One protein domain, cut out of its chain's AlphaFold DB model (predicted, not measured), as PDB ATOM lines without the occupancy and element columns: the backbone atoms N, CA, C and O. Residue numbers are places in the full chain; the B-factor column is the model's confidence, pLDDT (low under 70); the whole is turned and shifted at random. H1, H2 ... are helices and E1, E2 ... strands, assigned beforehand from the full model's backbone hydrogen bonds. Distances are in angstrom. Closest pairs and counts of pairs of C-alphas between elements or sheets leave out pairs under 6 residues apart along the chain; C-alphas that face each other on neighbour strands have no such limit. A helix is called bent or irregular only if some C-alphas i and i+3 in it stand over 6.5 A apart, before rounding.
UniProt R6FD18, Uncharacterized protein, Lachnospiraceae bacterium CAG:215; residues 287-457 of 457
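Overview. This is residues 287 to 457 of the 457 residues of an uncharacterized protein of Lachnospiraceae bacterium CAG:215 (UniProt R6FD18). A strongly twisted sheet of four strands, E1 to E4, curls round helix H1, with H2 packed beside H1, the long H3 crossing H2, and H7 covering the sheet's other face. H4 and H5 make a small head far from the sheet, where residues 353 to 358 and 363 to 368 stick out; residues 321 to 328, between H2 and the body of H3, stick out too. The printed part has 171 residues, with six named helices first, then four strands, then H7; the sheet's order is E1 E2 E3 E4, antiparallel throughout, a meander in which each strand is the antiparallel neighbour of the one before. The class is mixed, helices and strands, in three layers, with H1 and H3 on one face of the sheet and H7 on the other. The whole is compact, with a radius of gyration of the C-alphas of 16.7 A and spans of 49 by 47 by 29 A.

Arrangement. Start at the sheet: E1, residues 382 to 391, and E2, residues 395 to 404, form a hairpin, with N 387 and O 399 2.8 A apart, within hydrogen-bond range. E2 and E3, residues 407 to 418, form the next, with N 400 and O 411 at 2.8 A. E3 and E4, residues 421 to 426, form the third, with N 416 and O 423 at 3.0 A. Look next at H1, residues 291 to 303, round which the sheet curls; its closest C-alpha to E4 is that of Ala 291, 5.4 A from that of Trp 422. H1 and H2, residues 307 to 314, are a helical hairpin: they touch, closest at the C-alphas of Phe 298 and Ala 310, 5.1 A, at a shallow tilt of 18 degrees, opposite ways. H3, residues 327 to 348, touches H2 with residues 333 to 340 alone, closest at the C-alphas of Leu 311 and Ile 336, 6.4 A; at 71 degrees they are only just about perpendicular. H1 touches H6, residues 375 to 380, with residues 302 to 303 alone, closest at the C-alphas of Gln 303 and Met 379, 4.1 A, at a steep tilt of 46 degrees, opposite ways. H6 only grazes the sheet, and is only just irregular: C-alphas 376 and 379 are 6.6 A apart. H7, residues 444 to 455, is on the sheet at a height over the sheet of 9.5 A, its closest C-alphas to E1 being those of Glu 454 and Val 387, 6.4 A. H4, residues 359 to 362, and H5, residues 366 to 372, are close but not clearly touching, with the C-alphas of Leu 359 and Gly 366 7.8 A apart; both are not on the sheet. In H1 and H5 every O i to N i+4 pair is within hydrogen-bond range; the counts are 3 of 4 in H2, 17 of 18 in H3, 7 of 8 in H7 and 0 of 2 in H6, where 2 of 3 O i to N i+3 pairs are, while H4 is too short for an O i to N i+4 pair.

Along the chain. Find C-alpha 291 at (43.919, -42.246, 13.797), where H1 begins; it runs 18.5 A. H3 is the longest helix, 31.8 A from C-alpha 327 at (20.640, -31.861, 1.009) to C-alpha 348. E3 is the longest strand, 34.3 A; E2 runs 27.9 A, E1 24.6 A and E4 15.6 A. H7 runs 17.1 A to C-alpha 455 at (62.656, -40.770, 15.648).

Size, cuts and confidence. The C-alphas of Glu 323 and Glu 445, the two farthest apart, are 50.4 A apart. The printed part has no cut and ends at the chain's last residue, Lys 457. The links H2 to H3 and E4 to H7 are long; on the second, residues 440 to 441 pair antiparallel with residues 409 to 410 of E3. The mean pLDDT of the printed part is 90.1, with residues 317 to 323 and 454 to 457 under 70.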
ATOM      1  N   ARG A 287      34.319 -45.423  11.979       90.38
ATOM      2  CA  ARG A 287      35.292 -44.956  12.968       90.38
ATOM      3  C   ARG A 287      36.170 -46.112  13.415       90.38
ATOM      4  O   ARG A 287      35.697 -47.244  13.476       90.38
ATOM      5  N   GLU A 288      37.408 -45.806  13.778       93.56
ATOM      6  CA  GLU A 288      38.299 -46.732  14.482       93.56
ATOM      7  C   GLU A 288      38.812 -46.098  15.785       93.56
ATOM      8  O   GLU A 288      38.671 -44.895  16.007       93.56
ATOM      9  N   ASP A 289      39.421 -46.905  16.654       93.12
ATOM     10  CA  ASP A 289      39.877 -46.461  17.981       93.12
ATOM     11  C   ASP A 289      41.047 -45.459  17.923       93.12
ATOM     12  O   ASP A 289      41.255 -44.689  18.861       93.12
ATOM     13  N   THR A 290      41.841 -45.480  16.847       94.38
ATOM     14  CA  THR A 290      43.030 -44.625  16.664       94.38
ATOM     15  C   THR A 290      43.089 -44.043  15.255       94.38
ATOM     16  O   THR A 290      42.613 -44.674  14.307       94.38
ATOM     17  N   ALA A 291      43.725 -42.880  15.097       95.25
ATOM     18  CA  ALA A 291      43.919 -42.246  13.797       95.25
ATOM     19  C   ALA A 291      44.670 -43.163  12.814       95.25
ATOM     20  O   ALA A 291      44.235 -43.338  11.676       95.25
ATOM     21  N   GLU A 292      45.736 -43.835  13.259       95.56
ATOM     22  CA  GLU A 292      46.491 -44.773  12.421       95.56
ATOM     23  C   GLU A 292      45.630 -45.955  11.964       95.56
ATOM     24  O   GLU A 292      45.656 -46.318  10.786       95.56
ATOM     25  N   SER A 293      44.811 -46.529  12.856       95.56
ATOM     26  CA  SER A 293      43.888 -47.603  12.464       95.56
ATOM     27  C   SER A 293      42.841 -47.134  11.453       95.56
ATOM     28  O   SER A 293      42.506 -47.900  10.550       95.56
ATOM     29  N   THR A 294      42.368 -45.887  11.550       96.81
ATOM     30  CA  THR A 294      41.446 -45.300  10.568       96.81
ATOM     31  C   THR A 294      42.117 -45.159   9.201       96.81
ATOM     32  O   THR A 294      41.528 -45.562   8.199       96.81
ATOM     33  N   ILE A 295      43.363 -44.667   9.146       98.00
ATOM     34  CA  ILE A 295      44.150 -44.582   7.899       98.00
ATOM     35  C   ILE A 295      44.315 -45.976   7.281       98.00
ATOM     36  O   ILE A 295      44.026 -46.172   6.099       98.00
ATOM     37  N   GLU A 296      44.735 -46.968   8.072       96.75
ATOM     38  CA  GLU A 296      44.877 -48.345   7.595       96.75
ATOM     39  C   GLU A 296      43.556 -48.911   7.063       96.75
ATOM     40  O   GLU A 296      43.540 -49.585   6.030       96.75
ATOM     41  N   ALA A 297      42.448 -48.673   7.766       96.12
ATOM     42  CA  ALA A 297      41.140 -49.184   7.385       96.12
ATOM     43  C   ALA A 297      40.626 -48.532   6.093       96.12
ATOM     44  O   ALA A 297      40.160 -49.248   5.204       96.12
ATOM     45  N   PHE A 298      40.796 -47.215   5.942       97.56
ATOM     46  CA  PHE A 298      40.509 -46.484   4.708       97.56
ATOM     47  C   PHE A 298      41.299 -47.050   3.521       97.56
ATOM     48  O   PHE A 298      40.707 -47.448   2.515       97.56
ATOM     49  N   VAL A 299      42.624 -47.186   3.654       96.94
ATOM     50  CA  VAL A 299      43.476 -47.726   2.582       96.94
ATOM     51  C   VAL A 299      43.074 -49.155   2.222       96.94
ATOM     52  O   VAL A 299      42.979 -49.499   1.043       96.94
ATOM     53  N   ARG A 300      42.785 -50.002   3.219       95.81
ATOM     54  CA  ARG A 300      42.313 -51.375   2.980       95.81
ATOM     55  C   ARG A 300      40.982 -51.401   2.228       95.81
ATOM     56  O   ARG A 300      40.798 -52.302   1.409       95.81
ATOM     57  N   SER A 301      40.071 -50.464   2.494       95.81
ATOM     58  CA  SER A 301      38.816 -50.330   1.741       95.81
ATOM     59  C   SER A 301      39.096 -50.009   0.270       95.81
ATOM     60  O   SER A 301      38.591 -50.714  -0.601       95.81
ATOM     61  N   ILE A 302      39.997 -49.060  -0.021       96.81
ATOM     62  CA  ILE A 302      40.422 -48.742  -1.398       96.81
ATOM     63  C   ILE A 302      41.068 -49.953  -2.088       96.81
ATOM     64  O   ILE A 302      40.672 -50.319  -3.194       96.81
ATOM     65  N   GLN A 303      42.008 -50.638  -1.428       94.94
ATOM     66  CA  GLN A 303      42.690 -51.823  -1.974       94.94
ATOM     67  C   GLN A 303      41.730 -52.972  -2.310       94.94
ATOM     68  O   GLN A 303      41.975 -53.740  -3.244       94.94
ATOM     69  N   LYS A 304      40.651 -53.119  -1.529       92.88
ATOM     70  CA  LYS A 304      39.580 -54.105  -1.758       92.88
ATOM     71  C   LYS A 304      38.496 -53.601  -2.698       92.88
ATOM     72  O   LYS A 304      37.609 -54.373  -3.054       92.88
ATOM     73  N   VAL A 305      38.606 -52.347  -3.120       93.81
ATOM     74  CA  VAL A 305      37.662 -51.675  -3.999       93.81
ATOM     75  C   VAL A 305      36.260 -51.586  -3.378       93.81
ATOM     76  O   VAL A 305      35.250 -51.680  -4.066       93.81
ATOM     77  N   ASP A 306      36.219 -51.423  -2.054       94.06
ATOM     78  CA  ASP A 306      35.015 -51.153  -1.270       94.06
ATOM     79  C   ASP A 306      34.889 -49.638  -1.072       94.06
ATOM     80  O   ASP A 306      35.273 -49.069  -0.044       94.06
ATOM     81  N   MET A 307      34.425 -48.971  -2.131       94.94
ATOM     82  CA  MET A 307      34.363 -47.511  -2.188       94.94
ATOM     83  C   MET A 307      33.367 -46.946  -1.174       94.94
ATOM     84  O   MET A 307      33.674 -45.955  -0.521       94.94
ATOM     85  N   GLY A 308      32.235 -47.619  -0.942       94.00
ATOM     86  CA  GLY A 308      31.265 -47.206   0.077       94.00
ATOM     87  C   GLY A 308      31.883 -47.116   1.477       94.00
ATOM     88  O   GLY A 308      31.677 -46.127   2.178       94.00
ATOM     89  N   ARG A 309      32.708 -48.096   1.876       94.12
ATOM     90  CA  ARG A 309      33.444 -48.024   3.151       94.12
ATOM     91  C   ARG A 309      34.523 -46.952   3.158       94.12
ATOM     92  O   ARG A 309      34.722 -46.324   4.192       94.12
ATOM     93  N   ALA A 310      35.239 -46.767   2.051       96.50
ATOM     94  CA  ALA A 310      36.266 -45.731   1.965       96.50
ATOM     95  C   ALA A 310      35.660 -44.333   2.174       96.50
ATOM     96  O   ALA A 310      36.153 -43.582   3.011       96.50
ATOM     97  N   LEU A 311      34.544 -44.042   1.500       96.38
ATOM     98  CA  LEU A 311      33.770 -42.813   1.690       96.38
ATOM     99  C   LEU A 311      33.283 -42.669   3.135       96.38
ATOM    100  O   LEU A 311      33.434 -41.615   3.737       96.38
ATOM    101  N   ALA A 312      32.773 -43.748   3.729       94.12
ATOM    102  CA  ALA A 312      32.242 -43.735   5.087       94.12
ATOM    103  C   ALA A 312      33.282 -43.400   6.175       94.12
ATOM    104  O   ALA A 312      32.924 -42.807   7.192       94.12
ATOM    105  N   TYR A 313      34.564 -43.732   5.981       95.62
ATOM    106  CA  TYR A 313      35.642 -43.280   6.881       95.62
ATOM    107  C   TYR A 313      35.949 -41.783   6.752       95.62
ATOM    108  O   TYR A 313      36.587 -41.226   7.646       95.62
ATOM    109  N   CYS A 314      35.505 -41.148   5.667       95.50
ATOM    110  CA  CYS A 314      35.645 -39.716   5.427       95.50
ATOM    111  C   CYS A 314      34.387 -38.909   5.794       95.50
ATOM    112  O   CYS A 314      34.436 -37.682   5.830       95.50
ATOM    113  N   MET A 315      33.265 -39.580   6.073       90.88
ATOM    114  CA  MET A 315      32.053 -38.932   6.582       90.88
ATOM    115  C   MET A 315      32.279 -38.492   8.031       90.88
ATOM    116  O   MET A 315      32.758 -39.277   8.855       90.88
ATOM    117  N   ASP A 316      31.916 -37.259   8.361       83.81
ATOM    118  CA  ASP A 316      31.980 -36.706   9.714       83.81
ATOM    119  C   ASP A 316      30.834 -37.225  10.599       83.81
ATOM    120  O   ASP A 316      30.261 -38.285  10.330       83.81
ATOM    121  N   GLU A 317      30.609 -36.610  11.763       69.00
ATOM    122  CA  GLU A 317      29.502 -37.011  12.629       69.00
ATOM    123  C   GLU A 317      28.173 -36.843  11.883       69.00
ATOM    124  O   GLU A 317      27.649 -35.743  11.745       69.00
ATOM    125  N   SER A 318      27.590 -37.971  11.474       59.03
ATOM    126  CA  SER A 318      26.149 -38.056  11.275       59.03
ATOM    127  C   SER A 318      25.507 -37.585  12.583       59.03
ATOM    128  O   SER A 318      25.820 -38.178  13.627       59.03
ATOM    129  N   PRO A 319      24.690 -36.512  12.580       52.00
ATOM    130  CA  PRO A 319      23.948 -36.134  13.771       52.00
ATOM    131  C   PRO A 319      23.202 -37.389  14.208       52.00
ATOM    132  O   PRO A 319      22.512 -37.987  13.388       52.00
ATOM    133  N   GLU A 320      23.458 -37.845  15.437       48.44
ATOM    134  CA  GLU A 320      22.935 -39.099  15.980       48.44
ATOM    135  C   GLU A 320      21.499 -39.329  15.479       48.44
ATOM    136  O   GLU A 320      20.601 -38.572  15.833       48.44
ATOM    137  N   GLU A 321      21.329 -40.341  14.618       54.34
ATOM    138  CA  GLU A 321      20.090 -40.638  13.883       54.34
ATOM    139  C   GLU A 321      19.770 -39.619  12.772       54.34
ATOM    140  O   GLU A 321      18.884 -38.776  12.897       54.34
ATOM    141  N   LEU A 322      20.438 -39.766  11.621       64.38
ATOM    142  CA  LEU A 322      19.994 -39.200  10.344       64.38
ATOM    143  C   LEU A 322      18.651 -39.832   9.934       64.38
ATOM    144  O   LEU A 322      18.578 -40.625   9.007       64.38
ATOM    145  N   GLU A 323      17.569 -39.530  10.656       69.31
ATOM    146  CA  GLU A 323      16.245 -40.112  10.416       69.31
ATOM    147  C   GLU A 323      15.770 -39.854   8.981       69.31
ATOM    148  O   GLU A 323      15.085 -40.703   8.412       69.31
ATOM    149  N   HIS A 324      16.187 -38.724   8.401       81.00
ATOM    150  CA  HIS A 324      15.720 -38.219   7.118       81.00
ATOM    151  C   HIS A 324      16.866 -37.929   6.145       81.00
ATOM    152  O   HIS A 324      17.853 -37.291   6.518       81.00
ATOM    153  N   THR A 325      16.709 -38.321   4.879       82.81
ATOM    154  CA  THR A 325      17.582 -37.855   3.787       82.81
ATOM    155  C   THR A 325      17.487 -36.331   3.647       82.81
ATOM    156  O   THR A 325      16.390 -35.775   3.595       82.81
ATOM    157  N   ASN A 326      18.625 -35.638   3.542       85.31
ATOM    158  CA  ASN A 326      18.659 -34.190   3.334       85.31
ATOM    159  C   ASN A 326      19.786 -33.756   2.381       85.31
ATOM    160  O   ASN A 326      20.668 -34.543   2.036       85.31
ATOM    161  N   VAL A 327      19.721 -32.487   1.970       91.00
ATOM    162  CA  VAL A 327      20.640 -31.861   1.009       91.00
ATOM    163  C   VAL A 327      22.086 -31.867   1.505       91.00
ATOM    164  O   VAL A 327      22.974 -32.304   0.778       91.00
ATOM    165  N   GLU A 328      22.309 -31.437   2.751       90.38
ATOM    166  CA  GLU A 328      23.649 -31.262   3.331       90.38
ATOM    167  C   GLU A 328      24.449 -32.570   3.306       90.38
ATOM    168  O   GLU A 328      25.625 -32.579   2.958       90.38
ATOM    169  N   VAL A 329      23.802 -33.695   3.617       89.88
ATOM    170  CA  VAL A 329      24.455 -35.010   3.655       89.88
ATOM    171  C   VAL A 329      24.841 -35.505   2.267       89.88
ATOM    172  O   VAL A 329      25.927 -36.059   2.105       89.88
ATOM    173  N   LEU A 330      23.973 -35.325   1.269       94.12
ATOM    174  CA  LEU A 330      24.246 -35.788  -0.094       94.12
ATOM    175  C   LEU A 330      25.325 -34.939  -0.771       94.12
ATOM    176  O   LEU A 330      26.239 -35.509  -1.360       94.12
ATOM    177  N   GLN A 331      25.279 -33.614  -0.603       93.94
ATOM    178  CA  GLN A 331      26.343 -32.712  -1.062       93.94
ATOM    179  C   GLN A 331      27.668 -33.022  -0.359       93.94
ATOM    180  O   GLN A 331      28.720 -33.086  -0.990       93.94
ATOM    181  N   LYS A 332      27.637 -33.315   0.948       93.12
ATOM    182  CA  LYS A 332      28.859 -33.698   1.658       93.12
ATOM    183  C   LYS A 332      29.446 -35.013   1.143       93.12
ATOM    184  O   LYS A 332      30.665 -35.150   1.032       93.12
ATOM    185  N   GLN A 333      28.587 -35.984   0.841       95.31
ATOM    186  CA  GLN A 333      28.992 -37.271   0.283       95.31
ATOM    187  C   GLN A 333      29.593 -37.120  -1.126       95.31
ATOM    188  O   GLN A 333      30.553 -37.824  -1.436       95.31
ATOM    189  N   GLU A 334      29.072 -36.201  -1.942       96.31
ATOM    190  CA  GLU A 334      29.635 -35.804  -3.240       96.31
ATOM    191  C   GLU A 334      31.047 -35.222  -3.089       96.31
ATOM    192  O   GLU A 334      31.980 -35.784  -3.661       96.31
ATOM    193  N   GLU A 335      31.251 -34.210  -2.233       95.38
ATOM    194  CA  GLU A 335      32.584 -33.622  -1.986       95.38
ATOM    195  C   GLU A 335      33.619 -34.688  -1.577       95.38
ATOM    196  O   GLU A 335      34.780 -34.693  -1.996       95.38
ATOM    197  N   ILE A 336      33.198 -35.623  -0.720       96.62
ATOM    198  CA  ILE A 336      34.048 -36.723  -0.265       96.62
ATOM    199  C   ILE A 336      34.338 -37.698  -1.414       96.62
ATOM    200  O   ILE A 336      35.462 -38.200  -1.515       96.62
ATOM    201  N   ALA A 337      33.360 -37.967  -2.280       97.19
ATOM    202  CA  ALA A 337      33.540 -38.813  -3.452       97.19
ATOM    203  C   ALA A 337      34.538 -38.210  -4.442       97.19
ATOM    204  O   ALA A 337      35.447 -38.921  -4.874       97.19
ATOM    205  N   GLU A 338      34.461 -36.909  -4.714       96.00
ATOM    206  CA  GLU A 338      35.431 -36.196  -5.551       96.00
ATOM    207  C   GLU A 338      36.847 -36.266  -4.968       96.00
ATOM    208  O   GLU A 338      37.807 -36.615  -5.662       96.00
ATOM    209  N   MET A 339      36.979 -36.033  -3.661       95.81
ATOM    210  CA  MET A 339      38.257 -36.112  -2.956       95.81
ATOM    211  C   MET A 339      38.867 -37.525  -3.018       95.81
ATOM    212  O   MET A 339      40.068 -37.685  -3.260       95.81
ATOM    213  N   VAL A 340      38.058 -38.573  -2.818       97.31
ATOM    214  CA  VAL A 340      38.508 -39.974  -2.907       97.31
ATOM    215  C   VAL A 340      38.807 -40.379  -4.355       97.31
ATOM    216  O   VAL A 340      39.776 -41.107  -4.600       97.31
ATOM    217  N   LYS A 341      38.031 -39.885  -5.328       96.50
ATOM    218  CA  LYS A 341      38.292 -40.047  -6.766       96.50
ATOM    219  C   LYS A 341      39.659 -39.465  -7.117       96.50
ATOM    220  O   LYS A 341      40.486 -40.180  -7.690       96.50
ATOM    221  N   ARG A 342      39.946 -38.231  -6.683       95.81
ATOM    222  CA  ARG A 342      41.242 -37.569  -6.893       95.81
ATOM    223  C   ARG A 342      42.403 -38.322  -6.258       95.81
ATOM    224  O   ARG A 342      43.387 -38.595  -6.945       95.81
ATOM    225  N   PHE A 343      42.236 -38.790  -5.021       96.38
ATOM    226  CA  PHE A 343      43.210 -39.666  -4.364       96.38
ATOM    227  C   PHE A 343      43.543 -40.898  -5.217       96.38
ATOM    228  O   PHE A 343      44.712 -41.229  -5.420       96.38
ATOM    229  N   CYS A 344      42.528 -41.570  -5.765       95.81
ATOM    230  CA  CYS A 344      42.738 -42.751  -6.599       95.81
ATOM    231  C   CYS A 344      43.431 -42.411  -7.928       95.81
ATOM    232  O   CYS A 344      44.323 -43.144  -8.357       95.81
ATOM    233  N   TYR A 345      43.048 -41.309  -8.576       95.31
ATOM    234  CA  TYR A 345      43.590 -40.905  -9.878       95.31
ATOM    235  C   TYR A 345      45.041 -40.444  -9.772       95.31
ATOM    236  O   TYR A 345      45.852 -40.767 -10.645       95.31
ATOM    237  N   GLY A 346      45.398 -39.781  -8.668       93.75
ATOM    238  CA  GLY A 346      46.765 -39.346  -8.398       93.75
ATOM    239  C   GLY A 346      47.758 -40.509  -8.380       93.75
ATOM    240  O   GLY A 346      48.825 -40.416  -8.988       93.75
ATOM    241  N   PHE A 347      47.392 -41.658  -7.798       92.50
ATOM    242  CA  PHE A 347      48.232 -42.862  -7.869       92.50
ATOM    243  C   PHE A 347      48.364 -43.423  -9.282       92.50
ATOM    244  O   PHE A 347      49.419 -43.942  -9.645       92.50
ATOM    245  N   LEU A 348      47.301 -43.347 -10.081       93.31
ATOM    246  CA  LEU A 348      47.294 -43.854 -11.452       93.31
ATOM    247  C   LEU A 348      48.007 -42.910 -12.437       93.31
ATOM    248  O   LEU A 348      48.284 -43.313 -13.567       93.31
ATOM    249  N   GLY A 349      48.406 -41.718 -11.980       88.94
ATOM    250  CA  GLY A 349      49.127 -40.727 -12.775       88.94
ATOM    251  C   GLY A 349      48.222 -39.959 -13.733       88.94
ATOM    252  O   GLY A 349      48.688 -39.527 -14.788       88.94
ATOM    253  N   ASP A 350      46.943 -39.832 -13.383       88.50
ATOM    254  CA  ASP A 350      45.924 -39.137 -14.168       88.50
ATOM    255  C   ASP A 350      45.174 -38.090 -13.325       88.50
ATOM    256  O   ASP A 350      44.003 -37.815 -13.569       88.50
ATOM    257  N   ASP A 351      45.858 -37.504 -12.336       89.56
ATOM    258  CA  ASP A 351      45.400 -36.292 -11.650       89.56
ATOM    259  C   ASP A 351      45.949 -35.054 -12.376       89.56
ATOM    260  O   ASP A 351      47.136 -34.742 -12.258       89.56
ATOM    261  N   TYR A 352      45.105 -34.391 -13.170       89.00
ATOM    262  CA  TYR A 352      45.460 -33.173 -13.909       89.00
ATOM    263  C   TYR A 352      44.622 -32.003 -13.410       89.00
ATOM    264  O   TYR A 352      43.430 -32.155 -13.145       89.00
ATOM    265  N   ASN A 353      45.243 -30.828 -13.345       87.81
ATOM    266  CA  ASN A 353      44.541 -29.567 -13.121       87.81
ATOM    267  C   ASN A 353      44.013 -28.983 -14.445       87.81
ATOM    268  O   ASN A 353      44.379 -29.431 -15.534       87.81
ATOM    269  N   GLU A 354      43.194 -27.935 -14.355       85.31
ATOM    270  CA  GLU A 354      42.626 -27.255 -15.527       85.31
ATOM    271  C   GLU A 354      43.686 -26.699 -16.498       85.31
ATOM    272  O   GLU A 354      43.487 -26.713 -17.713       85.31
ATOM    273  N   GLU A 355      44.839 -26.232 -16.003       86.44
ATOM    274  CA  GLU A 355      45.899 -25.662 -16.851       86.44
ATOM    275  C   GLU A 355      46.562 -26.721 -17.750       86.44
ATOM    276  O   GLU A 355      47.043 -26.415 -18.847       86.44
ATOM    277  N   GLU A 356      46.570 -27.974 -17.297       87.69
ATOM    278  CA  GLU A 356      47.137 -29.127 -17.996       87.69
ATOM    279  C   GLU A 356      46.080 -29.948 -18.747       87.69
ATOM    280  O   GLU A 356      46.440 -30.858 -19.495       87.69
ATOM    281  N   ALA A 357      44.796 -29.600 -18.615       91.50
ATOM    282  CA  ALA A 357      43.677 -30.461 -18.981       91.50
ATOM    283  C   ALA A 357      43.593 -30.813 -20.473       91.50
ATOM    284  O   ALA A 357      43.053 -31.855 -20.842       91.50
ATOM    285  N   SER A 358      44.113 -29.975 -21.374       95.00
ATOM    286  CA  SER A 358      43.991 -30.226 -22.815       95.00
ATOM    287  C   SER A 358      44.592 -31.579 -23.210       95.00
ATOM    288  O   SER A 358      45.774 -31.842 -22.975       95.00
ATOM    289  N   LEU A 359      43.847 -32.396 -23.965       94.44
ATOM    290  CA  LEU A 359      44.347 -33.691 -24.453       94.44
ATOM    291  C   LEU A 359      45.604 -33.569 -25.323       94.44
ATOM    292  O   LEU A 359      46.377 -34.519 -25.453       94.44
ATOM    293  N   GLN A 360      45.835 -32.397 -25.923       93.19
ATOM    294  CA  GLN A 360      47.066 -32.119 -26.658       93.19
ATOM    295  C   GLN A 360      48.281 -31.993 -25.734       93.19
ATOM    296  O   GLN A 360      49.372 -32.408 -26.124       93.19
ATOM    297  N   ILE A 361      48.091 -31.426 -24.539       93.31
ATOM    298  CA  ILE A 361      49.119 -31.284 -23.501       93.31
ATOM    299  C   ILE A 361      49.351 -32.640 -22.834       93.31
ATOM    300  O   ILE A 361      50.487 -33.108 -22.797       93.31
ATOM    301  N   ILE A 362      48.272 -33.309 -22.414       93.69
ATOM    302  CA  ILE A 362      48.316 -34.641 -21.793       93.69
ATOM    303  C   ILE A 362      48.928 -35.681 -22.748       93.69
ATOM    304  O   ILE A 362      49.623 -36.611 -22.335       93.69
ATOM    305  N   GLY A 363      48.686 -35.547 -24.056       94.44
ATOM    306  CA  GLY A 363      49.209 -36.464 -25.072       94.44
ATOM    307  C   GLY A 363      48.522 -37.835 -25.081       94.44
ATOM    308  O   GLY A 363      49.044 -38.785 -25.674       94.44
ATOM    309  N   LYS A 364      47.348 -37.946 -24.449       94.56
ATOM    310  CA  LYS A 364      46.513 -39.153 -24.383       94.56
ATOM    311  C   LYS A 364      45.146 -38.871 -25.014       94.56
ATOM    312  O   LYS A 364      44.693 -37.737 -25.067       94.56
ATOM    313  N   SER A 365      44.479 -39.912 -25.510       95.38
ATOM    314  CA  SER A 365      43.047 -39.829 -25.833       95.38
ATOM    315  C   SER A 365      42.214 -40.147 -24.595       95.38
ATOM    316  O   SER A 365      42.695 -40.868 -23.718       95.38
ATOM    317  N   GLY A 366      40.942 -39.739 -24.564       94.81
ATOM    318  CA  GLY A 366      40.039 -40.075 -23.458       94.81
ATOM    319  C   GLY A 366      39.942 -41.580 -23.206       94.81
ATOM    320  O   GLY A 366      39.967 -42.039 -22.071       94.81
ATOM    321  N   ARG A 367      39.986 -42.397 -24.268       95.81
ATOM    322  CA  ARG A 367      40.034 -43.863 -24.131       95.81
ATOM    323  C   ARG A 367      41.291 -44.347 -23.407       95.81
ATOM    324  O   ARG A 367      41.227 -45.339 -22.690       95.81
ATOM    325  N   LYS A 368      42.441 -43.723 -23.664       96.75
ATOM    326  CA  LYS A 368      43.708 -44.121 -23.046       96.75
ATOM    327  C   LYS A 368      43.745 -43.721 -21.570       96.75
ATOM    328  O   LYS A 368      44.172 -44.552 -20.781       96.75
ATOM    329  N   ILE A 369      43.236 -42.532 -21.241       95.81
ATOM    330  CA  ILE A 369      43.054 -42.056 -19.861       95.81
ATOM    331  C   ILE A 369      42.162 -43.038 -19.096       95.81
ATOM    332  O   ILE A 369      42.615 -43.662 -18.147       95.81
ATOM    333  N   VAL A 370      40.948 -43.317 -19.586       95.88
ATOM    334  CA  VAL A 370      40.034 -44.260 -18.912       95.88
ATOM    335  C   VAL A 370      40.659 -45.649 -18.730       95.88
ATOM    336  O   VAL A 370      40.473 -46.266 -17.694       95.88
ATOM    337  N   GLN A 371      41.449 -46.143 -19.689       96.25
ATOM    338  CA  GLN A 371      42.158 -47.424 -19.534       96.25
ATOM    339  C   GLN A 371      43.214 -47.435 -18.422       96.25
ATOM    340  O   GLN A 371      43.558 -48.512 -17.931       96.25
ATOM    341  N   GLU A 372      43.795 -46.281 -18.110       95.56
ATOM    342  CA  GLU A 372      44.790 -46.117 -17.049       95.56
ATOM    343  C   GLU A 372      44.126 -45.949 -15.681       95.56
ATOM    344  O   GLU A 372      44.671 -46.451 -14.703       95.56
ATOM    345  N   LEU A 373      42.883 -45.454 -15.649       95.50
ATOM    346  CA  LEU A 373      42.000 -45.389 -14.477       95.50
ATOM    347  C   LEU A 373      41.456 -46.757 -13.997       95.50
ATOM    348  O   LEU A 373      40.474 -46.818 -13.258       95.50
ATOM    349  N   ASP A 374      42.066 -47.874 -14.402       96.06
ATOM    350  CA  ASP A 374      41.602 -49.229 -14.086       96.06
ATOM    351  C   ASP A 374      41.798 -49.566 -12.587       96.06
ATOM    352  O   ASP A 374      42.939 -49.696 -12.122       96.06
ATOM    353  N   PRO A 375      40.715 -49.800 -11.822       94.50
ATOM    354  CA  PRO A 375      40.780 -49.967 -10.373       94.50
ATOM    355  C   PRO A 375      41.416 -51.296  -9.945       94.50
ATOM    356  O   PRO A 375      41.725 -51.485  -8.769       94.50
ATOM    357  N   LYS A 376      41.704 -52.225 -10.872       93.75
ATOM    358  CA  LYS A 376      42.437 -53.461 -10.541       93.75
ATOM    359  C   LYS A 376      43.823 -53.195  -9.944       93.75
ATOM    360  O   LYS A 376      44.416 -54.107  -9.370       93.75
ATOM    361  N   TYR A 377      44.369 -51.994 -10.137       92.25
ATOM    362  CA  TYR A 377      45.671 -51.612  -9.605       92.25
ATOM    363  C   TYR A 377      45.614 -51.087  -8.165       92.25
ATOM    364  O   TYR A 377      46.657 -51.048  -7.515       92.25
ATOM    365  N   PHE A 378      44.426 -50.781  -7.630       94.81
ATOM    366  CA  PHE A 378      44.253 -50.270  -6.264       94.81
ATOM    367  C   PHE A 378      44.806 -51.223  -5.205       94.81
ATOM    368  O   PHE A 378      45.373 -50.794  -4.205       94.81
ATOM    369  N   MET A 379      44.733 -52.534  -5.457       93.50
ATOM    370  CA  MET A 379      45.295 -53.558  -4.571       93.50
ATOM    371  C   MET A 379      46.816 -53.445  -4.360       93.50
ATOM    372  O   MET A 379      47.361 -54.136  -3.501       93.50
ATOM    373  N   TYR A 380      47.511 -52.637  -5.169       92.50
ATOM    374  CA  TYR A 380      48.954 -52.412  -5.090       92.50
ATOM    375  C   TYR A 380      49.332 -51.080  -4.438       92.50
ATOM    376  O   TYR A 380      50.517 -50.762  -4.405       92.50
ATOM    377  N   PHE A 381      48.366 -50.297  -3.948       94.19
ATOM    378  CA  PHE A 381      48.642 -49.077  -3.191       94.19
ATOM    379  C   PHE A 381      49.151 -49.468  -1.802       94.19
ATOM    380  O   PHE A 381      48.359 -49.661  -0.883       94.19
ATOM    381  N   ASP A 382      50.459 -49.680  -1.655       93.94
ATOM    382  CA  ASP A 382      51.038 -50.241  -0.433       93.94
ATOM    383  C   ASP A 382      51.289 -49.138   0.595       93.94
ATOM    384  O   ASP A 382      52.171 -48.304   0.402       93.94
ATOM    385  N   LEU A 383      50.510 -49.120   1.679       95.25
ATOM    386  CA  LEU A 383      50.752 -48.227   2.810       95.25
ATOM    387  C   LEU A 383      52.027 -48.673   3.526       95.25
ATOM    388  O   LEU A 383      52.063 -49.731   4.154       95.25
ATOM    389  N   THR A 384      53.066 -47.849   3.437       92.81
ATOM    390  CA  THR A 384      54.373 -48.144   4.035       92.81
ATOM    391  C   THR A 384      54.495 -47.598   5.449       92.81
ATOM    392  O   THR A 384      54.960 -48.310   6.336       92.81
ATOM    393  N   GLU A 385      54.065 -46.354   5.663       91.94
ATOM    394  CA  GLU A 385      54.232 -45.643   6.928       91.94
ATOM    395  C   GLU A 385      53.239 -44.477   7.029       91.94
ATOM    396  O   GLU A 385      52.792 -43.935   6.017       91.94
ATOM    397  N   SER A 386      52.917 -44.060   8.251       93.62
ATOM    398  CA  SER A 386      52.120 -42.871   8.554       93.62
ATOM    399  C   SER A 386      52.836 -42.036   9.612       93.62
ATOM    400  O   SER A 386      52.950 -42.448  10.765       93.62
ATOM    401  N   VAL A 387      53.300 -40.849   9.230       93.88
ATOM    402  CA  VAL A 387      54.121 -39.974  10.072       93.88
ATOM    403  C   VAL A 387      53.261 -38.845  10.624       93.88
ATOM    404  O   VAL A 387      52.805 -37.984   9.872       93.88
ATOM    405  N   LEU A 388      53.063 -38.820  11.941       94.12
ATOM    406  CA  LEU A 388      52.298 -37.774  12.627       94.12
ATOM    407  C   LEU A 388      53.042 -36.427  12.583       94.12
ATOM    408  O   LEU A 388      54.084 -36.267  13.230       94.12
ATOM    409  N   LEU A 389      52.472 -35.457  11.869       92.56
ATOM    410  CA  LEU A 389      52.994 -34.103  11.665       92.56
ATOM    411  C   LEU A 389      52.567 -33.149  12.782       92.56
ATOM    412  O   LEU A 389      53.412 -32.462  13.359       92.56
ATOM    413  N   GLN A 390      51.276 -33.149  13.113       92.75
ATOM    414  CA  GLN A 390      50.670 -32.274  14.114       92.75
ATOM    415  C   GLN A 390      49.631 -33.042  14.932       92.75
ATOM    416  O   GLN A 390      48.937 -33.897  14.393       92.75
ATOM    417  N   ASP A 391      49.541 -32.726  16.223       92.88
ATOM    418  CA  ASP A 391      48.561 -33.289  17.152       92.88
ATOM    419  C   ASP A 391      48.061 -32.190  18.093       92.88
ATOM    420  O   ASP A 391      48.791 -31.734  18.980       92.88
ATOM    421  N   ASP A 392      46.814 -31.777  17.883       88.38
ATOM    422  CA  ASP A 392      46.124 -30.771  18.693       88.38
ATOM    423  C   ASP A 392      45.164 -31.426  19.711       88.38
ATOM    424  O   ASP A 392      44.335 -30.764  20.344       88.38
ATOM    425  N   GLY A 393      45.267 -32.748  19.895       82.31
ATOM    426  CA  GLY A 393      44.501 -33.560  20.837       82.31
ATOM    427  C   GLY A 393      43.129 -34.006  20.330       82.31
ATOM    428  O   GLY A 393      42.680 -35.073  20.724       82.31
ATOM    429  N   LYS A 394      42.475 -33.216  19.472       87.88
ATOM    430  CA  LYS A 394      41.218 -33.587  18.790       87.88
ATOM    431  C   LYS A 394      41.360 -33.729  17.282       87.88
ATOM    432  O   LYS A 394      40.520 -34.355  16.653       87.88
ATOM    433  N   GLU A 395      42.400 -33.128  16.726       94.69
ATOM    434  CA  GLU A 395      42.737 -33.188  15.314       94.69
ATOM    435  C   GLU A 395      44.201 -33.608  15.198       94.69
ATOM    436  O   GLU A 395      45.054 -33.143  15.964       94.69
ATOM    437  N   GLN A 396      44.480 -34.497  14.252       96.50
ATOM    438  CA  GLN A 396      45.819 -34.963  13.940       96.50
ATOM    439  C   GLN A 396      46.065 -34.887  12.440       96.50
ATOM    440  O   GLN A 396      45.223 -35.283  11.637       96.50
ATOM    441  N   GLN A 397      47.247 -34.407  12.060       96.88
ATOM    442  CA  GLN A 397      47.678 -34.363  10.666       96.88
ATOM    443  C   GLN A 397      48.826 -35.336  10.438       96.88
ATOM    444  O   GLN A 397      49.796 -35.351  11.198       96.88
ATOM    445  N   TYR A 398      48.743 -36.113   9.366       96.69
ATOM    446  CA  TYR A 398      49.709 -37.139   9.001       96.69
ATOM    447  C   TYR A 398      50.259 -36.914   7.593       96.69
ATOM    448  O   TYR A 398      49.534 -36.527   6.677       96.69
ATOM    449  N   ALA A 399      51.538 -37.238   7.409       96.19
ATOM    450  CA  ALA A 399      52.101 -37.578   6.109       96.19
ATOM    451  C   ALA A 399      52.039 -39.098   5.954       96.19
ATOM    452  O   ALA A 399      52.722 -39.830   6.668       96.19
ATOM    453  N   VAL A 400      51.218 -39.573   5.027       96.31
ATOM    454  CA  VAL A 400      50.986 -40.997   4.792       96.31
ATOM    455  C   VAL A 400      51.755 -41.425   3.550       96.31
ATOM    456  O   VAL A 400      51.546 -40.886   2.464       96.31
ATOM    457  N   LEU A 401      52.687 -42.360   3.724       95.69
ATOM    458  CA  LEU A 401      53.628 -42.803   2.706       95.69
ATOM    459  C   LEU A 401      53.153 -44.091   2.044       95.69
ATOM    460  O   LEU A 401      52.917 -45.107   2.705       95.69
ATOM    461  N   PHE A 402      53.109 -44.072   0.719       95.81
ATOM    462  CA  PHE A 402      52.702 -45.199  -0.104       95.81
ATOM    463  C   PHE A 402      53.816 -45.619  -1.053       95.81
ATOM    464  O   PHE A 402      54.511 -44.774  -1.614       95.81
ATOM    465  N   TRP A 403      53.951 -46.919  -1.297       93.88
ATOM    466  CA  TRP A 403      54.754 -47.444  -2.392       93.88
ATOM    467  C   TRP A 403      53.842 -47.955  -3.505       93.88
ATOM    468  O   TRP A 403      52.971 -48.795  -3.282       93.88
ATOM    469  N   TYR A 404      54.048 -47.454  -4.722       93.44
ATOM    470  CA  TYR A 404      53.286 -47.873  -5.893       93.44
ATOM    471  C   TYR A 404      54.133 -47.760  -7.159       93.44
ATOM    472  O   TYR A 404      54.874 -46.802  -7.356       93.44
ATOM    473  N   ALA A 405      54.043 -48.767  -8.030       89.88
ATOM    474  CA  ALA A 405      54.737 -48.808  -9.320       89.88
ATOM    475  C   ALA A 405      56.263 -48.537  -9.268       89.88
ATOM    476  O   ALA A 405      56.852 -48.121 -10.263       89.88
ATOM    477  N   GLY A 406      56.922 -48.841  -8.143       89.31
ATOM    478  CA  GLY A 406      58.366 -48.638  -7.960       89.31
ATOM    479  C   GLY A 406      58.756 -47.311  -7.314       89.31
ATOM    480  O   GLY A 406      59.925 -47.152  -6.976       89.31
ATOM    481  N   GLU A 407      57.796 -46.421  -7.088       92.25
ATOM    482  CA  GLU A 407      57.999 -45.078  -6.556       92.25
ATOM    483  C   GLU A 407      57.323 -44.914  -5.187       92.25
ATOM    484  O   GLU A 407      56.413 -45.669  -4.830       92.25
ATOM    485  N   THR A 408      57.775 -43.920  -4.418       93.19
ATOM    486  CA  THR A 408      57.177 -43.558  -3.128       93.19
ATOM    487  C   THR A 408      56.375 -42.271  -3.264       93.19
ATOM    488  O   THR A 408      56.893 -41.252  -3.723       93.19
ATOM    489  N   TYR A 409      55.128 -42.313  -2.814       94.94
ATOM    490  CA  TYR A 409      54.198 -41.194  -2.804       94.94
ATOM    491  C   TYR A 409      53.867 -40.788  -1.369       94.94
ATOM    492  O   TYR A 409      53.943 -41.605  -0.453       94.94
ATOM    493  N   VAL A 410      53.500 -39.523  -1.179       95.25
ATOM    494  CA  VAL A 410      52.995 -38.994   0.088       95.25
ATOM    495  C   VAL A 410      51.629 -38.374  -0.125       95.25
ATOM    496  O   VAL A 410      51.390 -37.693  -1.124       95.25
ATOM    497  N   VAL A 411      50.767 -38.598   0.857       95.75
ATOM    498  CA  VAL A 411      49.437 -38.007   0.962       95.75
ATOM    499  C   VAL A 411      49.340 -37.322   2.314       95.75
ATOM    500  O   VAL A 411      49.700 -37.912   3.335       95.75
ATOM    501  N   GLY A 412      48.885 -36.073   2.334       96.88
ATOM    502  CA  GLY A 412      48.497 -35.425   3.581       96.88
ATOM    503  C   GLY A 412      47.137 -35.952   4.025       96.88
ATOM    504  O   GLY A 412      46.236 -36.053   3.203       96.88
ATOM    505  N   MET A 413      46.972 -36.292   5.299       97.88
ATOM    506  CA  MET A 413      45.662 -36.651   5.852       97.88
ATOM    507  C   MET A 413      45.417 -35.899   7.151       97.88
ATOM    508  O   MET A 413      46.292 -35.860   8.014       97.88
ATOM    509  N   THR A 414      44.217 -35.347   7.299       97.62
ATOM    510  CA  THR A 414      43.754 -34.683   8.519       97.62
ATOM    511  C   THR A 414      42.623 -35.509   9.107       97.62
ATOM    512  O   THR A 414      41.614 -35.755   8.441       97.62
ATOM    513  N   LEU A 415      42.804 -35.958  10.344       97.06
ATOM    514  CA  LEU A 415      41.875 -36.805  11.076       97.06
ATOM    515  C   LEU A 415      41.352 -36.082  12.310       97.06
ATOM    516  O   LEU A 415      42.088 -35.328  12.940       97.06
ATOM    517  N   GLU A 416      40.102 -36.350  12.670       95.31
ATOM    518  CA  GLU A 416      39.434 -35.755  13.827       95.31
ATOM    519  C   GLU A 416      38.808 -36.845  14.712       95.31
ATOM    520  O   GLU A 416      38.360 -37.889  14.223       95.31
ATOM    521  N   GLU A 417      38.814 -36.621  16.028       92.25
ATOM    522  CA  GLU A 417      38.157 -37.481  17.016       92.25
ATOM    523  C   GLU A 417      36.700 -37.032  17.229       92.25
ATOM    524  O   GLU A 417      36.444 -35.920  17.698       92.25
ATOM    525  N   GLY A 418      35.739 -37.917  16.944       86.88
ATOM    526  CA  GLY A 418      34.301 -37.654  17.073       86.88
ATOM    527  C   GLY A 418      33.456 -38.934  17.101       86.88
ATOM    528  O   GLY A 418      33.849 -39.976  16.576       86.88
ATOM    529  N   GLY A 419      32.289 -38.892  17.747       76.12
ATOM    530  CA  GLY A 419      31.315 -39.992  17.739       76.12
ATOM    531  C   GLY A 419      31.817 -41.309  18.348       76.12
ATOM    532  O   GLY A 419      31.288 -42.374  18.039       76.12
ATOM    533  N   GLY A 420      32.848 -41.257  19.199       84.12
ATOM    534  CA  GLY A 420      33.441 -42.437  19.836       84.12
ATOM    535  C   GLY A 420      34.616 -43.078  19.088       84.12
ATOM    536  O   GLY A 420      35.008 -44.177  19.469       84.12
ATOM    537  N   GLY A 421      35.193 -42.416  18.077       91.69
ATOM    538  CA  GLY A 421      36.442 -42.840  17.434       91.69
ATOM    539  C   GLY A 421      37.013 -41.790  16.473       91.69
ATOM    540  O   GLY A 421      36.601 -40.634  16.487       91.69
ATOM    541  N   TRP A 422      37.965 -42.189  15.633       94.69
ATOM    542  CA  TRP A 422      38.644 -41.315  14.670       94.69
ATOM    543  C   TRP A 422      38.114 -41.491  13.248       94.69
ATOM    544  O   TRP A 422      37.855 -42.620  12.814       94.69
ATOM    545  N   TYR A 423      38.026 -40.392  12.500       94.88
ATOM    546  CA  TYR A 423      37.686 -40.370  11.072       94.88
ATOM    547  C   TYR A 423      38.594 -39.447  10.275       94.88
ATOM    548  O   TYR A 423      39.316 -38.628  10.838       94.88
ATOM    549  N   ILE A 424      38.558 -39.589   8.954       97.12
ATOM    550  CA  ILE A 424      39.312 -38.749   8.031       97.12
ATOM    551  C   ILE A 424      38.464 -37.524   7.713       97.12
ATOM    552  O   ILE A 424      37.513 -37.594   6.949       97.12
ATOM    553  N   ARG A 425      38.815 -36.376   8.281       95.25
ATOM    554  CA  ARG A 425      38.154 -35.113   7.950       95.25
ATOM    555  C   ARG A 425      38.485 -34.674   6.523       95.25
ATOM    556  O   ARG A 425      37.637 -34.121   5.831       95.25
ATOM    557  N   SER A 426      39.729 -34.886   6.092       96.25
ATOM    558  CA  SER A 426      40.146 -34.642   4.711       96.25
ATOM    559  C   SER A 426      41.388 -35.448   4.328       96.25
ATOM    560  O   SER A 426      42.268 -35.708   5.151       96.25
ATOM    561  N   LEU A 427      41.501 -35.774   3.041       97.12
ATOM    562  CA  LEU A 427      42.713 -36.294   2.403       97.12
ATOM    563  C   LEU A 427      43.652 -35.135   2.035       97.12
ATOM    564  O   LEU A 427      44.087 -35.012   0.894       97.12
ATOM    565  N   SER A 428      43.899 -34.242   2.994       96.38
ATOM    566  CA  SER A 428      44.821 -33.113   2.876       96.38
ATOM    567  C   SER A 428      45.566 -32.872   4.191       96.38
ATOM    568  O   SER A 428      45.169 -33.385   5.239       96.38
ATOM    569  N   SER A 429      46.650 -32.096   4.162       94.88
ATOM    570  CA  SER A 429      47.330 -31.608   5.367       94.88
ATOM    571  C   SER A 429      47.871 -30.205   5.128       94.88
ATOM    572  O   SER A 429      48.600 -29.966   4.162       94.88
ATOM    573  N   GLU A 430      47.569 -29.295   6.052       92.50
ATOM    574  CA  GLU A 430      48.105 -27.936   6.040       92.50
ATOM    575  C   GLU A 430      49.621 -27.920   6.313       92.50
ATOM    576  O   GLU A 430      50.341 -27.196   5.626       92.50
ATOM    577  N   ASP A 431      50.137 -28.748   7.241       88.88
ATOM    578  CA  ASP A 431      51.588 -28.827   7.532       88.88
ATOM    579  C   ASP A 431      52.392 -29.311   6.315       88.88
ATOM    580  O   ASP A 431      53.508 -28.845   6.059       88.88
ATOM    581  N   LEU A 432      51.813 -30.222   5.524       89.31
ATOM    582  CA  LEU A 432      52.415 -30.703   4.280       89.31
ATOM    583  C   LEU A 432      52.091 -29.808   3.066       89.31
ATOM    584  O   LEU A 432      52.736 -29.928   2.018       89.31
ATOM    585  N   GLY A 433      51.113 -28.910   3.205       91.69
ATOM    586  CA  GLY A 433      50.607 -28.034   2.155       91.69
ATOM    587  C   GLY A 433      50.056 -28.803   0.957       91.69
ATOM    588  O   GLY A 433      50.405 -28.452  -0.170       91.69
ATOM    589  N   THR A 434      49.313 -29.889   1.186       92.44
ATOM    590  CA  THR A 434      48.647 -30.669   0.126       92.44
ATOM    591  C   THR A 434      47.178 -30.289   0.014       92.44
ATOM    592  O   THR A 434      46.536 -30.029   1.029       92.44
ATOM    593  N   GLU A 435      46.646 -30.289  -1.201       93.44
ATOM    594  CA  GLU A 435      45.215 -30.121  -1.464       93.44
ATOM    595  C   GLU A 435      44.425 -31.416  -1.174       93.44
ATOM    596  O   GLU A 435      45.025 -32.493  -1.084       93.44
ATOM    597  N   PRO A 436      43.088 -31.346  -1.011       94.88
ATOM    598  CA  PRO A 436      42.239 -32.527  -0.846       94.88
ATOM    599  C   PRO A 436      42.408 -33.547  -1.976       94.88
ATOM    600  O   PRO A 436      42.202 -33.242  -3.144       94.88
ATOM    601  N   GLY A 437      42.782 -34.773  -1.612       93.75
ATOM    602  CA  GLY A 437      42.984 -35.883  -2.545       93.75
ATOM    603  C   GLY A 437      44.307 -35.830  -3.317       93.75
ATOM    604  O   GLY A 437      44.587 -36.750  -4.080       93.75
ATOM    605  N   GLU A 438      45.140 -34.804  -3.123       94.38
ATOM    606  CA  GLU A 438      46.392 -34.641  -3.866       94.38
ATOM    607  C   GLU A 438      47.433 -35.701  -3.472       94.38
ATOM    608  O   GLU A 438      47.738 -35.916  -2.293       94.38
ATOM    609  N   ILE A 439      48.055 -36.313  -4.483       92.62
ATOM    610  CA  ILE A 439      49.137 -37.286  -4.321       92.62
ATOM    611  C   ILE A 439      50.443 -36.688  -4.850       92.62
ATOM    612  O   ILE A 439      50.516 -36.249  -5.996       92.62
ATOM    613  N   ARG A 440      51.517 -36.716  -4.049       92.38
ATOM    614  CA  ARG A 440      52.833 -36.195  -4.463       92.38
ATOM    615  C   ARG A 440      53.895 -37.278  -4.490       92.38
ATOM    616  O   ARG A 440      54.022 -38.057  -3.550       92.38
ATOM    617  N   LEU A 441      54.730 -37.270  -5.527       90.94
ATOM    618  CA  LEU A 441      55.953 -38.068  -5.553       90.94
ATOM    619  C   LEU A 441      56.944 -37.546  -4.499       90.94
ATOM    620  O   LEU A 441      57.230 -36.348  -4.429       90.94
ATOM    621  N   VAL A 442      57.499 -38.444  -3.690       87.56
ATOM    622  CA  VAL A 442      58.410 -38.089  -2.598       87.56
ATOM    623  C   VAL A 442      59.851 -38.104  -3.087       87.56
ATOM    624  O   VAL A 442      60.352 -39.110  -3.581       87.56
ATOM    625  N   SER A 443      60.564 -36.994  -2.897       84.12
ATOM    626  CA  SER A 443      62.017 -36.975  -3.097       84.12
ATOM    627  C   SER A 443      62.745 -37.697  -1.957       84.12
ATOM    628  O   SER A 443      62.319 -37.639  -0.804       84.12
ATOM    629  N   GLU A 444      63.909 -38.297  -2.235       79.06
ATOM    630  CA  GLU A 444      64.726 -38.944  -1.193       79.06
ATOM    631  C   GLU A 444      65.070 -38.018  -0.011       79.06
ATOM    632  O   GLU A 444      65.273 -38.484   1.110       79.06
ATOM    633  N   GLU A 445      65.208 -36.712  -0.258       78.00
ATOM    634  CA  GLU A 445      65.497 -35.730   0.790       78.00
ATOM    635  C   GLU A 445      64.298 -35.538   1.716       78.00
ATOM    636  O   GLU A 445      64.474 -35.536   2.935       78.00
ATOM    637  N   LYS A 446      63.090 -35.438   1.146       80.81
ATOM    638  CA  LYS A 446      61.855 -35.294   1.922       80.81
ATOM    639  C   LYS A 446      61.529 -36.566   2.698       80.81
ATOM    640  O   LYS A 446      61.144 -36.470   3.858       80.81
ATOM    641  N   LEU A 447      61.771 -37.739   2.111       81.31
ATOM    642  CA  LEU A 447      61.613 -39.022   2.798       81.31
ATOM    643  C   LEU A 447      62.483 -39.081   4.065       81.31
ATOM    644  O   LEU A 447      61.976 -39.298   5.158       81.31
ATOM    645  N   LYS A 448      63.775 -38.749   3.944       81.31
ATOM    646  CA  LYS A 448      64.710 -38.699   5.086       81.31
ATOM    647  C   LYS A 448      64.348 -37.635   6.129       81.31
ATOM    648  O   LYS A 448      64.815 -37.723   7.262       81.31
ATOM    649  N   GLU A 449      63.635 -36.575   5.748       83.75
ATOM    650  CA  GLU A 449      63.128 -35.564   6.685       83.75
ATOM    651  C   GLU A 449      61.967 -36.129   7.513       83.75
ATOM    652  O   GLU A 449      61.965 -35.980   8.733       83.75
ATOM    653  N   LEU A 450      61.025 -36.807   6.854       82.06
ATOM    654  CA  LEU A 450      59.864 -37.427   7.493       82.06
ATOM    655  C   LEU A 450      60.282 -38.567   8.434       82.06
ATOM    656  O   LEU A 450      59.916 -38.535   9.605       82.06
ATOM    657  N   GLU A 451      61.165 -39.464   7.984       77.81
ATOM    658  CA  GLU A 451      61.723 -40.555   8.806       77.81
ATOM    659  C   GLU A 451      62.428 -40.036  10.078       77.81
ATOM    660  O   GLU A 451      62.450 -40.686  11.121       77.81
ATOM    661  N   LYS A 452      63.033 -38.838  10.033       76.19
ATOM    662  CA  LYS A 452      63.683 -38.244  11.216       76.19
ATOM    663  C   LYS A 452      62.689 -37.690  12.228       76.19
ATOM    664  O   LYS A 452      62.981 -37.751  13.420       76.19
ATOM    665  N   ARG A 453      61.555 -37.143  11.774       72.00
ATOM    666  CA  ARG A 453      60.504 -36.628  12.666       72.00
ATOM    667  C   ARG A 453      59.878 -37.747  13.501       72.00
ATOM    668  O   ARG A 453      59.512 -37.493  14.644       72.00
ATOM    669  N   GLU A 454      59.811 -38.966  12.968       59.59
ATOM    670  CA  GLU A 454      59.351 -40.146  13.712       59.59
ATOM    671  C   GLU A 454      60.297 -40.491  14.881       59.59
ATOM    672  O   GLU A 454      59.849 -40.756  15.991       59.59
ATOM    673  N   ILE A 455      61.616 -40.403  14.664       50.81
ATOM    674  CA  ILE A 455      62.656 -40.770  15.648       50.81
ATOM    675  C   ILE A 455      62.796 -39.744  16.791       50.81
ATOM    676  O   ILE A 455      63.334 -40.067  17.852       50.81
ATOM    677  N   GLU A 456      62.379 -38.493  16.581       48.03
ATOM    678  CA  GLU A 456      62.474 -37.422  17.587       48.03
ATOM    679  C   GLU A 456      61.300 -37.403  18.590       48.03
ATOM    680  O   GLU A 456      61.336 -36.616  19.544       48.03
ATOM    681  N   LYS A 457      60.310 -38.290  18.420       48.72
ATOM    682  CA  LYS A 457      59.286 -38.635  19.422       48.72
ATOM    683  C   LYS A 457      59.727 -39.838  20.257       48.72
ATOM    684  O   LYS A 457      59.416 -39.834  21.472       48.72
TER     685      LYS A 457